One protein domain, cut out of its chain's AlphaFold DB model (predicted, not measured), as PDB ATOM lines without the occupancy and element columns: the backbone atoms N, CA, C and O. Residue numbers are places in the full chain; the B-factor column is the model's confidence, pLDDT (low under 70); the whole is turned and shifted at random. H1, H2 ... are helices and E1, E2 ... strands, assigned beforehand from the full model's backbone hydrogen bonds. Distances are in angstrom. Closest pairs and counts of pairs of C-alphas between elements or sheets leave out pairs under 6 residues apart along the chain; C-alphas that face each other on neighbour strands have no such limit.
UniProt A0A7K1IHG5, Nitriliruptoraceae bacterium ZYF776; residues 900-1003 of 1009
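Overview. This is residues 900 to 1003 of the 1009 residues of a protein of Nitriliruptoraceae bacterium ZYF776 (UniProt A0A7K1IHG5). A small twisted sheet of four parallel strands forms the core, with the long helix H1 packed along one face and the sheet standing between H1 and the other long helix, H4, which reaches it with residues 974 to 979. Short H2 sits beside the start of H1, short H5 packs on H4, and H3 lies off the sheet, where residues 960 to 965 stick out at one end of the long axis. The printed part has 104 residues, with five named helices and four named strands in the order E1 H1 E2 H2 E3 H3 H4 E4 H5; the sheet runs E3 E2 E1 E4 and the class is mixed, helices and strands. The whole is compact, with a radius of gyration of the C-alphas of 13.8 A, yet elongated, spanning 46 by 27 by 23 A.

Along the chain. The strands are E3, residues 948 to 951; E2, residues 928 to 934, 18.6 A long; E1, residues 900 to 905, 16.0 A long, beginning at C-alpha 900 (113.916, 118.899, 79.128); and E4, residues 986 to 989. H1, residues 911 to 925, is 20.6 A long and begins at C-alpha 911 (113.677, 134.071, 68.242). H4, residues 967 to 981, is 20.9 A long. The short helices are H2, residues 940 to 945, H3, residues 955 to 959, and H5, residues 998 to 1002, which ends at C-alpha 1002 (101.600, 126.792, 84.502).

Arrangement. From edge to edge the strands' lines turn by 55 degrees. E2 and E1 are parallel at 29 degrees, with N 903 and O 931 2.8 A apart, within hydrogen-bond range. So are N 988 and O 902 of E4 and E1, 2.8 A, and N 950 and O 932 of E3 and E2, 2.8 A. E1, H1, E2 and E2, H2, E3 are strand-helix-strand units, parallel neighbour strands with a helix between; E3, H3 H4, E4 is a split one, with E2 and E1 between its strands. The three crossovers are right-handed. H1 is on the sheet at a height of 9.4 A, over E2 and E1, and runs along the strands, at 6 degrees to E2 on the local plane. With residues 911 to 915 alone H1 touches H2, at a shallow tilt of 14 degrees, the same way; the closest C-alphas, of His 912 and Arg 941, are 5.5 A apart. H4 only grazes the sheet with residues 974 to 979, and H1 and H4 are apart. H4 touches H5 with residues 972 to 976 alone, closest at the C-alphas of Arg 972 and Val 1001, 5.5 A. H3 and H4 only just touch, with 3 pairs of C-alphas within 8 A, the closest those of Arg 955 and Trp 967, 6.2 A. Every O i to N i+4 pair is within hydrogen-bond range in H1, H2, H3 and H4; in H5 0 of 1 is, and 0 of 2 O i to N i+3 pairs.

Size, cuts and confidence. The two C-alphas farthest apart, of Ala 924 and Pro 962, are 46.7 A apart. The printed part has no cut and no long link. Mean pLDDT of the printed part is 72.2; it is under 70 at, among others, residues 959 to 965 and 990 to 1003.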
ATOM      1  N   HIS A 900     114.736 118.301  80.180       69.94
ATOM      2  CA  HIS A 900     113.916 118.899  79.128       69.94
ATOM      3  C   HIS A 900     113.404 120.266  79.587       69.94
ATOM      4  O   HIS A 900     112.696 120.383  80.589       69.94
ATOM      5  N   VAL A 901     113.778 121.321  78.861       75.25
ATOM      6  CA  VAL A 901     113.529 122.709  79.276       75.25
ATOM      7  C   VAL A 901     112.767 123.450  78.188       75.25
ATOM      8  O   VAL A 901     113.325 123.716  77.123       75.25
ATOM      9  N   ALA A 902     111.516 123.839  78.452       80.12
ATOM     10  CA  ALA A 902     110.847 124.804  77.582       80.12
ATOM     11  C   ALA A 902     111.378 126.218  77.816       80.12
ATOM     12  O   ALA A 902     111.572 126.653  78.953       80.12
ATOM     13  N   ILE A 903     111.571 126.940  76.719       85.06
ATOM     14  CA  ILE A 903     112.061 128.311  76.671       85.06
ATOM     15  C   ILE A 903     110.977 129.143  75.993       85.06
ATOM     16  O   ILE A 903     110.820 129.087  74.772       85.06
ATOM     17  N   LEU A 904     110.203 129.870  76.798       83.69
ATOM     18  CA  LEU A 904     109.129 130.736  76.326       83.69
ATOM     19  C   LEU A 904     109.745 132.052  75.852       83.69
ATOM     20  O   LEU A 904     110.384 132.778  76.624       83.69
ATOM     21  N   VAL A 905     109.552 132.323  74.566       82.69
ATOM     22  CA  VAL A 905     110.020 133.509  73.858       82.69
ATOM     23  C   VAL A 905     108.831 134.466  73.721       82.69
ATOM     24  O   VAL A 905     107.890 134.154  72.983       82.69
ATOM     25  N   PRO A 906     108.808 135.586  74.466       73.69
ATOM     26  CA  PRO A 906     107.742 136.574  74.353       73.69
ATOM     27  C   PRO A 906     107.894 137.363  73.033       73.69
ATOM     28  O   PRO A 906     109.002 137.442  72.497       73.69
ATOM     29  N   PRO A 907     106.803 137.926  72.478       72.06
ATOM     30  CA  PRO A 907     106.776 138.470  71.113       72.06
ATOM     31  C   PRO A 907     107.643 139.725  70.900       72.06
ATOM     32  O   PRO A 907     107.812 140.163  69.768       72.06
ATOM     33  N   GLU A 908     108.197 140.313  71.960       75.94
ATOM     34  CA  GLU A 908     109.135 141.437  71.899       75.94
ATOM     35  C   GLU A 908     110.602 140.995  71.706       75.94
ATOM     36  O   GLU A 908     111.489 141.850  71.615       75.94
ATOM     37  N   LEU A 909     110.885 139.684  71.674       76.81
ATOM     38  CA  LEU A 909     112.233 139.126  71.536       76.81
ATOM     39  C   LEU A 909     112.384 138.232  70.298       76.81
ATOM     40  O   LEU A 909     111.839 137.135  70.243       76.81
ATOM     41  N   SER A 910     113.269 138.668  69.399       84.50
ATOM     42  CA  SER A 910     113.813 137.901  68.271       84.50
ATOM     43  C   SER A 910     114.164 136.460  68.662       84.50
ATOM     44  O   SER A 910     115.104 136.201  69.430       84.50
ATOM     45  N   LEU A 911     113.439 135.502  68.079       85.94
ATOM     46  CA  LEU A 911     113.677 134.071  68.242       85.94
ATOM     47  C   LEU A 911     115.087 133.690  67.779       85.94
ATOM     48  O   LEU A 911     115.696 132.787  68.349       85.94
ATOM     49  N   HIS A 912     115.641 134.396  66.789       87.19
ATOM     50  CA  HIS A 912     116.989 134.153  66.274       87.19
ATOM     51  C   HIS A 912     118.069 134.429  67.332       87.19
ATOM     52  O   HIS A 912     118.913 133.567  67.585       87.19
ATOM     53  N   ASP A 913     118.010 135.585  67.999       86.00
ATOM     54  CA  ASP A 913     118.975 135.964  69.042       86.00
ATOM     55  C   ASP A 913     118.857 135.062  70.281       86.00
ATOM     56  O   ASP A 913     119.857 134.694  70.912       86.00
ATOM     57  N   VAL A 914     117.628 134.663  70.617       86.00
ATOM     58  CA  VAL A 914     117.348 133.721  71.707       86.00
ATOM     59  C   VAL A 914     117.898 132.326  71.387       86.00
ATOM     60  O   VAL A 914     118.593 131.743  72.225       86.00
ATOM     61  N   VAL A 915     117.665 131.809  70.178       87.19
ATOM     62  CA  VAL A 915     118.182 130.508  69.723       87.19
ATOM     63  C   VAL A 915     119.714 130.480  69.728       87.19
ATOM     64  O   VAL A 915     120.292 129.524  70.246       87.19
ATOM     65  N   ASP A 916     120.390 131.531  69.257       84.69
ATOM     66  CA  ASP A 916     121.863 131.597  69.245       84.69
ATOM     67  C   ASP A 916     122.473 131.696  70.649       84.69
ATOM     68  O   ASP A 916     123.513 131.088  70.949       84.69
ATOM     69  N   ARG A 917     121.798 132.398  71.563       83.81
ATOM     70  CA  ARG A 917     122.201 132.451  72.970       83.81
ATOM     71  C   ARG A 917     122.026 131.098  73.661       83.81
ATOM     72  O   ARG A 917     122.915 130.678  74.405       83.81
ATOM     73  N   VAL A 918     120.933 130.387  73.387       83.56
ATOM     74  CA  VAL A 918     120.687 129.031  73.907       83.56
ATOM     75  C   VAL A 918     121.664 128.015  73.310       83.56
ATOM     76  O   VAL A 918     122.204 127.199  74.054       83.56
ATOM     77  N   ALA A 919     121.985 128.109  72.019       80.81
ATOM     78  CA  ALA A 919     123.023 127.306  71.370       80.81
ATOM     79  C   ALA A 919     124.392 127.479  72.045       80.81
ATOM     80  O   ALA A 919     125.082 126.499  72.344       80.81
ATOM     81  N   THR A 920     124.752 128.723  72.365       78.44
ATOM     82  CA  THR A 920     125.982 129.057  73.097       78.44
ATOM     83  C   THR A 920     125.992 128.444  74.505       78.44
ATOM     84  O   THR A 920     126.993 127.858  74.921       78.44
ATOM     85  N   LEU A 921     124.867 128.507  75.230       75.69
ATOM     86  CA  LEU A 921     124.719 127.887  76.552       75.69
ATOM     87  C   LEU A 921     124.764 126.351  76.493       75.69
ATOM     88  O   LEU A 921     125.413 125.727  77.332       75.69
ATOM     89  N   GLN A 922     124.135 125.729  75.493       74.81
ATOM     90  CA  GLN A 922     124.129 124.273  75.334       74.81
ATOM     91  C   GLN A 922     125.538 123.733  75.035       74.81
ATOM     92  O   GLN A 922     125.949 122.730  75.625       74.81
ATOM     93  N   LEU A 923     126.313 124.434  74.196       70.31
ATOM     94  CA  LEU A 923     127.724 124.128  73.925       70.31
ATOM     95  C   LEU A 923     128.596 124.162  75.192       70.31
ATOM     96  O   LEU A 923     129.481 123.313  75.344       70.31
ATOM     97  N   ALA A 924     128.338 125.123  76.086       68.94
ATOM     98  CA  ALA A 924     129.082 125.320  77.328       68.94
ATOM     99  C   ALA A 924     128.690 124.330  78.441       68.94
ATOM    100  O   ALA A 924     129.570 123.759  79.084       68.94
ATOM    101  N   HIS A 925     127.389 124.111  78.662       64.12
ATOM    102  CA  HIS A 925     126.882 123.398  79.842       64.12
ATOM    103  C   HIS A 925     126.482 121.934  79.589       64.12
ATOM    104  O   HIS A 925     126.546 121.139  80.522       64.12
ATOM    105  N   ARG A 926     126.117 121.553  78.353       62.50
ATOM    106  CA  ARG A 926     125.820 120.165  77.918       62.50
ATOM    107  C   ARG A 926     124.921 119.327  78.860       62.50
ATOM    108  O   ARG A 926     125.157 118.131  79.001       62.50
ATOM    109  N   GLY A 927     123.921 119.944  79.496       67.00
ATOM    110  CA  GLY A 927     123.059 119.294  80.502       67.00
ATOM    111  C   GLY A 927     121.546 119.381  80.259       67.00
ATOM    112  O   GLY A 927     120.786 118.898  81.088       67.00
ATOM    113  N   PHE A 928     121.099 119.990  79.152       71.44
ATOM    114  CA  PHE A 928     119.672 120.179  78.867       71.44
ATOM    115  C   PHE A 928     119.325 120.061  77.373       71.44
ATOM    116  O   PHE A 928     120.153 120.331  76.490       71.44
ATOM    117  N   ALA A 929     118.071 119.692  77.110       74.31
ATOM    118  CA  ALA A 929     117.432 119.657  75.802       74.31
ATOM    119  C   ALA A 929     116.370 120.779  75.719       74.31
ATOM    120  O   ALA A 929     115.339 120.684  76.386       74.31
ATOM    121  N   PRO A 930     116.604 121.857  74.946       80.00
ATOM    122  CA  PRO A 930     115.655 122.959  74.845       80.00
ATOM    123  C   PRO A 930     114.513 122.666  73.864       80.00
ATOM    124  O   PRO A 930     114.740 122.218  72.735       80.00
ATOM    125  N   LEU A 931     113.301 123.018  74.287       82.50
ATOM    126  CA  LEU A 931     112.122 123.211  73.448       82.50
ATOM    127  C   LEU A 931     111.819 124.711  73.407       82.50
ATOM    128  O   LEU A 931     111.578 125.314  74.447       82.50
ATOM    129  N   PHE A 932     111.813 125.335  72.236       86.88
ATOM    130  CA  PHE A 932     111.374 126.727  72.126       86.88
ATOM    131  C   PHE A 932     109.846 126.774  72.082       86.88
ATOM    132  O   PHE A 932     109.224 125.956  71.410       86.88
ATOM    133  N   VAL A 933     109.236 127.728  72.778       87.25
ATOM    134  CA  VAL A 933     107.803 128.023  72.661       87.25
ATOM    135  C   VAL A 933     107.679 129.501  72.323       87.25
ATOM    136  O   VAL A 933     108.165 130.339  73.078       87.25
ATOM    137  N   THR A 934     107.103 129.825  71.169       87.75
ATOM    138  CA  THR A 934     107.202 131.169  70.574       87.75
ATOM    139  C   THR A 934     105.883 131.633  69.963       87.75
ATOM    140  O   THR A 934     105.028 130.819  69.616       87.75
ATOM    141  N   PHE A 935     105.738 132.946  69.797       85.12
ATOM    142  CA  PHE A 935     104.680 133.570  68.998       85.12
ATOM    143  C   PHE A 935     105.152 133.935  67.576       85.12
ATOM    144  O   PHE A 935     104.324 134.018  66.661       85.12
ATOM    145  N   GLU A 936     106.466 134.122  67.380       82.62
ATOM    146  CA  GLU A 936     107.082 134.400  66.076       82.62
ATOM    147  C   GLU A 936     106.980 133.188  65.138       82.62
ATOM    148  O   GLU A 936     107.179 132.044  65.544       82.62
ATOM    149  N   ASP A 937     106.693 133.441  63.862       77.31
ATOM    150  CA  ASP A 937     106.543 132.422  62.822       77.31
ATOM    151  C   ASP A 937     107.799 132.212  61.955       77.31
ATOM    152  O   ASP A 937     107.845 131.242  61.188       77.31
ATOM    153  N   ASP A 938     108.848 133.037  62.092       81.62
ATOM    154  CA  ASP A 938     110.154 132.760  61.477       81.62
ATOM    155  C   ASP A 938     110.917 131.667  62.245       81.62
ATOM    156  O   ASP A 938     111.830 131.894  63.039       81.62
ATOM    157  N   LEU A 939     110.553 130.421  61.956       80.81
ATOM    158  CA  LEU A 939     111.210 129.236  62.502       80.81
ATOM    159  C   LEU A 939     112.562 128.926  61.812       80.81
ATOM    160  O   LEU A 939     113.084 127.816  61.960       80.81
ATOM    161  N   SER A 940     113.142 129.843  61.019       74.94
ATOM    162  CA  SER A 940     114.317 129.539  60.186       74.94
ATOM    163  C   SER A 940     115.595 129.277  60.979       74.94
ATOM    164  O   SER A 940     116.298 128.310  60.666       74.94
ATOM    165  N   ARG A 941     115.876 130.036  62.046       79.62
ATOM    166  CA  ARG A 941     117.058 129.765  62.884       79.62
ATOM    167  C   ARG A 941     116.914 128.505  63.735       79.62
ATOM    168  O   ARG A 941     117.866 127.733  63.853       79.62
ATOM    169  N   VAL A 942     115.707 128.240  64.246       78.06
ATOM    170  CA  VAL A 942     115.366 126.968  64.911       78.06
ATOM    171  C   VAL A 942     115.660 125.790  63.977       78.06
ATOM    172  O   VAL A 942     116.329 124.838  64.379       78.06
ATOM    173  N   ARG A 943     115.206 125.870  62.717       72.88
ATOM    174  CA  ARG A 943     115.424 124.849  61.681       72.88
ATOM    175  C   ARG A 943     116.897 124.618  61.378       72.88
ATOM    176  O   ARG A 943     117.304 123.463  61.261       72.88
ATOM    177  N   GLU A 944     117.676 125.685  61.218       72.06
ATOM    178  CA  GLU A 944     119.101 125.591  60.884       72.06
ATOM    179  C   GLU A 944     119.868 124.779  61.934       72.06
ATOM    180  O   GLU A 944     120.652 123.895  61.585       72.06
ATOM    181  N   LEU A 945     119.581 125.030  63.215       73.94
ATOM    182  CA  LEU A 945     120.182 124.303  64.332       73.94
ATOM    183  C   LEU A 945     119.432 123.001  64.683       73.94
ATOM    184  O   LEU A 945     119.959 122.185  65.427       73.94
ATOM    185  N   ARG A 946     118.253 122.751  64.093       73.31
ATOM    186  CA  ARG A 946     117.374 121.580  64.313       73.31
ATOM    187  C   ARG A 946     116.788 121.460  65.724       73.31
ATOM    188  O   ARG A 946     116.513 120.357  66.194       73.31
ATOM    189  N   TYR A 947     116.567 122.588  66.387       78.62
ATOM    190  CA  TYR A 947     115.882 122.600  67.676       78.62
ATOM    191  C   TYR A 947     114.399 122.232  67.553       78.62
ATOM    192  O   TYR A 947     113.778 122.424  66.508       78.62
ATOM    193  N   ALA A 948     113.823 121.727  68.646       78.38
ATOM    194  CA  ALA A 948     112.381 121.573  68.748       78.38
ATOM    195  C   ALA A 948     111.727 122.932  69.015       78.38
ATOM    196  O   ALA A 948     112.226 123.713  69.828       78.38
ATOM    197  N   VAL A 949     110.600 123.195  68.354       84.44
ATOM    198  CA  VAL A 949     109.782 124.385  68.592       84.44
ATOM    199  C   VAL A 949     108.303 124.042  68.576       84.44
ATOM    200  O   VAL A 949     107.854 123.219  67.776       84.44
ATOM    201  N   GLU A 950     107.578 124.711  69.457       85.25
ATOM    202  CA  GLU A 950     106.129 124.784  69.504       85.25
ATOM    203  C   GLU A 950     105.678 126.233  69.297       85.25
ATOM    204  O   GLU A 950     106.341 127.180  69.731       85.25
ATOM    205  N   LEU A 951     104.559 126.404  68.598       86.38
ATOM    206  CA  LEU A 951     104.042 127.712  68.200       86.38
ATOM    207  C   LEU A 951     102.768 128.045  68.977       86.38
ATOM    208  O   LEU A 951     101.903 127.193  69.167       86.38
ATOM    209  N   LEU A 952     102.647 129.309  69.371       86.75
ATOM    210  CA  LEU A 952     101.437 129.908  69.915       86.75
ATOM    211  C   LEU A 952     100.882 130.940  68.920       86.75
ATOM    212  O   LEU A 952     101.629 131.628  68.215       86.75
ATOM    213  N   VAL A 953      99.558 131.069  68.857       82.88
ATOM    214  CA  VAL A 953      98.887 132.108  68.065       82.88
ATOM    215  C   VAL A 953      98.961 133.457  68.806       82.88
ATOM    216  O   VAL A 953      98.607 133.517  69.986       82.88
ATOM    217  N   PRO A 954      99.416 134.547  68.154       81.88
ATOM    218  CA  PRO A 954      99.416 135.899  68.717       81.88
ATOM    219  C   PRO A 954      98.025 136.418  69.117       81.88
ATOM    220  O   PRO A 954      97.010 136.050  68.526       81.88
ATOM    221  N   ARG A 955      97.988 137.306  70.118       80.88
ATOM    222  CA  ARG A 955      96.758 137.857  70.724       80.88
ATOM    223  C   ARG A 955      95.875 138.607  69.713       80.88
ATOM    224  O   ARG A 955      94.654 138.497  69.756       80.88
ATOM    225  N   ASP A 956      96.487 139.351  68.801       78.12
ATOM    226  CA  ASP A 956      95.837 140.091  67.715       78.12
ATOM    227  C   ASP A 956      95.250 139.157  66.645       78.12
ATOM    228  O   ASP A 956      94.072 139.278  66.306       78.12
ATOM    229  N   VAL A 957      96.025 138.165  66.188       75.31
ATOM    230  CA  VAL A 957      95.572 137.123  65.245       75.31
ATOM    231  C   VAL A 957      94.402 136.322  65.827       75.31
ATOM    232  O   VAL A 957      93.477 135.955  65.105       75.31
ATOM    233  N   TRP A 958      94.414 136.085  67.141       75.81
ATOM    234  CA  TRP A 958      93.344 135.399  67.860       75.81
ATOM    235  C   TRP A 958      92.065 136.245  67.959       75.81
ATOM    236  O   TRP A 958      90.981 135.775  67.618       75.81
ATOM    237  N   HIS A 959      92.171 137.513  68.374       67.00
ATOM    238  CA  HIS A 959      91.012 138.408  68.503       67.00
ATOM    239  C   HIS A 959      90.425 138.880  67.164       67.00
ATOM    240  O   HIS A 959      89.290 139.356  67.144       67.00
ATOM    241  N   ALA A 960      91.132 138.701  66.044       58.75
ATOM    242  CA  ALA A 960      90.591 138.935  64.704       58.75
ATOM    243  C   ALA A 960      89.399 138.016  64.346       58.75
ATOM    244  O   ALA A 960      88.716 138.272  63.356       58.75
ATOM    245  N   GLN A 961      89.128 136.960  65.131       60.81
ATOM    246  CA  GLN A 961      88.010 136.040  64.909       60.81
ATOM    247  C   GLN A 961      87.067 135.993  66.134       60.81
ATOM    248  O   GLN A 961      87.428 135.440  67.175       60.81
ATOM    249  N   PRO A 962      85.828 136.521  66.043       46.62
ATOM    250  CA  PRO A 962      85.009 136.906  67.203       46.62
ATOM    251  C   PRO A 962      84.339 135.753  67.980       46.62
ATOM    252  O   PRO A 962      83.412 135.999  68.750       46.62
ATOM    253  N   ARG A 963      84.773 134.500  67.783       59.16
ATOM    254  CA  ARG A 963      84.191 133.305  68.432       59.16
ATOM    255  C   ARG A 963      85.135 132.556  69.361       59.16
ATOM    256  O   ARG A 963      84.703 131.625  70.036       59.16
ATOM    257  N   PHE A 964      86.424 132.885  69.363       62.25
ATOM    258  CA  PHE A 964      87.371 132.133  70.172       62.25
ATOM    259  C   PHE A 964      87.274 132.515  71.653       62.25
ATOM    260  O   PHE A 964      87.052 133.671  72.016       62.25
ATOM    261  N   ARG A 965      87.470 131.510  72.513       69.75
ATOM    262  CA  ARG A 965      87.706 131.648  73.962       69.75
ATOM    263  C   ARG A 965      88.792 132.698  74.265       69.75
ATOM    264  O   ARG A 965      89.593 132.992  73.377       69.75
ATOM    265  N   PRO A 966      88.891 133.233  75.498       77.44
ATOM    266  CA  PRO A 966      89.944 134.184  75.844       77.44
ATOM    267  C   PRO A 966      91.324 133.651  75.464       77.44
ATOM    268  O   PRO A 966      91.631 132.472  75.673       77.44
ATOM    269  N   TRP A 967      92.148 134.525  74.896       80.00
ATOM    270  CA  TRP A 967      93.484 134.180  74.415       80.00
ATOM    271  C   TRP A 967      94.360 133.629  75.550       80.00
ATOM    272  O   TRP A 967      95.092 132.659  75.379       80.00
ATOM    273  N   GLU A 968      94.187 134.174  76.752       76.00
ATOM    274  CA  GLU A 968      94.792 133.721  78.001       76.00
ATOM    275  C   GLU A 968      94.414 132.269  78.333       76.00
ATOM    276  O   GLU A 968      95.250 131.492  78.797       76.00
ATOM    277  N   THR A 969      93.162 131.878  78.073       75.62
ATOM    278  CA  THR A 969      92.670 130.508  78.272       75.62
ATOM    279  C   THR A 969      93.258 129.555  77.232       75.62
ATOM    280  O   THR A 969      93.568 128.414  77.576       75.62
ATOM    281  N   TYR A 970      93.429 129.999  75.981       81.25
ATOM    282  CA  TYR A 970      94.121 129.244  74.925       81.25
ATOM    283  C   TYR A 970      95.602 129.023  75.273       81.25
ATOM    284  O   TYR A 970      96.024 127.874  75.410       81.25
ATOM    285  N   VAL A 971      96.364 130.094  75.539       79.50
ATOM    286  CA  VAL A 971      97.794 130.024  75.903       79.50
ATOM    287  C   VAL A 971      98.004 129.115  77.121       79.50
ATOM    288  O   VAL A 971      98.908 128.278  77.122       79.50
ATOM    289  N   ARG A 972      97.131 129.214  78.133       76.62
ATOM    290  CA  ARG A 972      97.176 128.382  79.343       76.62
ATOM    291  C   ARG A 972      96.960 126.893  79.071       76.62
ATOM    292  O   ARG A 972      97.693 126.085  79.639       76.62
ATOM    293  N   GLN A 973      95.996 126.508  78.230       73.94
ATOM    294  CA  GLN A 973      95.858 125.099  77.842       73.94
ATOM    295  C   GLN A 973      97.044 124.664  76.991       73.94
ATOM    296  O   GLN A 973      97.669 123.658  77.310       73.94
ATOM    297  N   ARG A 974      97.400 125.432  75.955       77.62
ATOM    298  CA  ARG A 974      98.433 125.031  75.000       77.62
ATOM    299  C   ARG A 974      99.774 124.776  75.690       77.62
ATOM    300  O   ARG A 974     100.403 123.759  75.417       77.62
ATOM    301  N   LEU A 975     100.158 125.613  76.656       78.38
ATOM    302  CA  LEU A 975     101.354 125.404  77.480       78.38
ATOM    303  C   LEU A 975     101.264 124.176  78.406       78.38
ATOM    304  O   LEU A 975     102.277 123.505  78.601       78.38
ATOM    305  N   ARG A 976     100.083 123.830  78.939       73.56
ATOM    306  CA  ARG A 976      99.870 122.585  79.710       73.56
ATOM    307  C   ARG A 976      99.971 121.339  78.825       73.56
ATOM    308  O   ARG A 976     100.612 120.368  79.229       73.56
ATOM    309  N   THR A 977      99.391 121.376  77.623       67.69
ATOM    310  CA  THR A 977      99.504 120.303  76.624       67.69
ATOM    311  C   THR A 977     100.971 120.115  76.236       67.69
ATOM    312  O   THR A 977     101.502 119.023  76.407       67.69
ATOM    313  N   ILE A 978     101.677 121.191  75.860       70.75
ATOM    314  CA  ILE A 978     103.119 121.163  75.554       70.75
ATOM    315  C   ILE A 978     103.933 120.571  76.717       70.75
ATOM    316  O   ILE A 978     104.737 119.667  76.497       70.75
ATOM    317  N   ALA A 979     103.707 121.018  77.957       67.00
ATOM    318  CA  ALA A 979     104.438 120.506  79.118       67.00
ATOM    319  C   ALA A 979     104.213 119.007  79.374       67.00
ATOM    320  O   ALA A 979     105.133 118.315  79.810       67.00
ATOM    321  N   THR A 980     103.015 118.505  79.064       62.59
ATOM    322  CA  THR A 980     102.656 117.090  79.219       62.59
ATOM    323  C   THR A 980     103.234 116.240  78.085       62.59
ATOM    324  O   THR A 980     103.914 115.254  78.352       62.59
ATOM    325  N   SER A 981     103.014 116.624  76.823       63.50
ATOM    326  CA  SER A 981     103.404 115.830  75.647       63.50
ATOM    327  C   SER A 981     104.918 115.795  75.388       63.50
ATOM    328  O   SER A 981     105.387 114.910  74.673       63.50
ATOM    329  N   TYR A 982     105.682 116.737  75.955       67.19
ATOM    330  CA  TYR A 982     107.149 116.788  75.879       67.19
ATOM    331  C   TYR A 982     107.856 116.376  77.188       67.19
ATOM    332  O   TYR A 982     109.075 116.513  77.262       67.19
ATOM    333  N   GLU A 983     107.116 115.886  78.196       64.81
ATOM    334  CA  GLU A 983     107.639 115.440  79.505       64.81
ATOM    335  C   GLU A 983     108.621 116.450  80.146       64.81
ATOM    336  O   GLU A 983     109.730 116.104  80.546       64.81
ATOM    337  N   LEU A 984     108.235 117.732  80.202       63.50
ATOM    338  CA  LEU A 984     109.156 118.815  80.570       63.50
ATOM    339  C   LEU A 984     109.547 118.819  82.056       63.50
ATOM    340  O   LEU A 984     108.702 119.023  82.929       63.50
ATOM    341  N   ASP A 985     110.850 118.744  82.326       62.66
ATOM    342  CA  ASP A 985     111.432 118.920  83.662       62.66
ATOM    343  C   ASP A 985     111.338 120.375  84.156       62.66
ATOM    344  O   ASP A 985     111.135 120.626  85.347       62.66
ATOM    345  N   ARG A 986     111.510 121.359  83.256       70.19
ATOM    346  CA  ARG A 986     111.468 122.796  83.592       70.19
ATOM    347  C   ARG A 986     110.850 123.655  82.491       70.19
ATOM    348  O   ARG A 986     110.875 123.319  81.308       70.19
ATOM    349  N   VAL A 987     110.390 124.842  82.886       70.56
ATOM    350  CA  VAL A 987     109.941 125.903  81.977       70.56
ATOM    351  C   VAL A 987     110.582 127.234  82.378       70.56
ATOM    352  O   VAL A 987     110.634 127.568  83.560       70.56
ATOM    353  N   VAL A 988     111.090 127.984  81.399       75.00
ATOM    354  CA  VAL A 988     111.810 129.254  81.575       75.00
ATOM    355  C   VAL A 988     111.207 130.311  80.649       75.00
ATOM    356  O   VAL A 988     111.212 130.132  79.436       75.00
ATOM    357  N   SER A 989     110.723 131.428  81.201       72.62
ATOM    358  CA  SER A 989     110.302 132.603  80.416       72.62
ATOM    359  C   SER A 989     111.443 133.609  80.301       72.62
ATOM    360  O   SER A 989     112.057 133.961  81.311       72.62
ATOM    361  N   ILE A 990     111.713 134.120  79.095       66.50
ATOM    362  CA  ILE A 990     112.699 135.193  78.882       66.50
ATOM    363  C   ILE A 990     112.012 136.568  78.981       66.50
ATOM    364  O   ILE A 990     112.038 137.367  78.052       66.50
ATOM    365  N   GLY A 991     111.395 136.850  80.131       59.69
ATOM    366  CA  GLY A 991     110.733 138.129  80.421       59.69
ATOM    367  C   GLY A 991     109.278 137.996  80.878       59.69
ATOM    368  O   GLY A 991     108.824 136.909  81.242       59.69
ATOM    369  N   SER A 992     108.573 139.134  80.876       55.22
ATOM    370  CA  SER A 992     107.113 139.204  81.038       55.22
ATOM    371  C   SER A 992     106.431 138.778  79.738       55.22
ATOM    372  O   SER A 992     106.968 139.044  78.665       55.22
ATOM    373  N   LEU A 993     105.271 138.123  79.816       54.50
ATOM    374  CA  LEU A 993     104.673 137.424  78.678       54.50
ATOM    375  C   LEU A 993     103.320 138.048  78.305       54.50
ATOM    376  O   LEU A 993     102.270 137.507  78.635       54.50
ATOM    377  N   ALA A 994     103.348 139.213  77.645       52.56
ATOM    378  CA  ALA A 994     102.155 139.949  77.190       52.56
ATOM    379  C   ALA A 994     101.049 140.079  78.272       52.56
ATOM    380  O   ALA A 994      99.885 139.713  78.059       52.56
ATOM    381  N   ASP A 995     101.472 140.584  79.437       48.31
ATOM    382  CA  ASP A 995     100.725 140.766  80.694       48.31
ATOM    383  C   ASP A 995     100.291 139.482  81.438       48.31
ATOM    384  O   ASP A 995      99.561 139.557  82.427       48.31
ATOM    385  N   LEU A 996     100.794 138.305  81.041       50.12
ATOM    386  CA  LEU A 996     100.674 137.058  81.807       50.12
ATOM    387  C   LEU A 996     101.926 136.790  82.659       50.12
ATOM    388  O   LEU A 996     103.051 136.807  82.151       50.12
ATOM    389  N   ASP A 997     101.735 136.443  83.936       51.38
ATOM    390  CA  ASP A 997     102.796 135.835  84.749       51.38
ATOM    391  C   ASP A 997     102.942 134.352  84.368       51.38
ATOM    392  O   ASP A 997     102.037 133.535  84.569       51.38
ATOM    393  N   ALA A 998     104.103 133.984  83.822       42.22
ATOM    394  CA  ALA A 998     104.403 132.616  83.405       42.22
ATOM    395  C   ALA A 998     104.290 131.585  84.552       42.22
ATOM    396  O   ALA A 998     104.016 130.411  84.290       42.22
ATOM    397  N   LEU A 999     104.451 132.009  85.813       42.31
ATOM    398  CA  LEU A 999     104.276 131.161  86.995       42.31
ATOM    399  C   LEU A 999     102.791 130.887  87.284       42.31
ATOM    400  O   LEU A 999     102.427 129.746  87.581       42.31
ATOM    401  N   GLU A1000     101.913 131.885  87.128       44.97
ATOM    402  CA  GLU A1000     100.462 131.681  87.246       44.97
ATOM    403  C   GLU A1000      99.922 130.768  86.146       44.97
ATOM    404  O   GLU A1000      99.033 129.954  86.408       44.97
ATOM    405  N   VAL A1001     100.422 130.906  84.912       42.78
ATOM    406  CA  VAL A1001      99.915 130.168  83.744       42.78
ATOM    407  C   VAL A1001     100.076 128.654  83.922       42.78
ATOM    408  O   VAL A1001      99.123 127.903  83.689       42.78
ATOM    409  N   LEU A1002     101.247 128.211  84.386       41.59
ATOM    410  CA  LEU A1002     101.600 126.792  84.502       41.59
ATOM    411  C   LEU A1002     101.421 126.188  85.902       41.59
ATOM    412  O   LEU A1002     101.406 124.965  86.018       41.59
ATOM    413  N   SER A1003     101.275 127.005  86.950       40.34
ATOM    414  CA  SER A1003     101.150 126.542  88.345       40.34
ATOM    415  C   SER A1003     102.355 125.719  88.851       40.34
ATOM    416  O   SER A1003     102.239 124.961  89.813       40.34
TER     417      SER A1003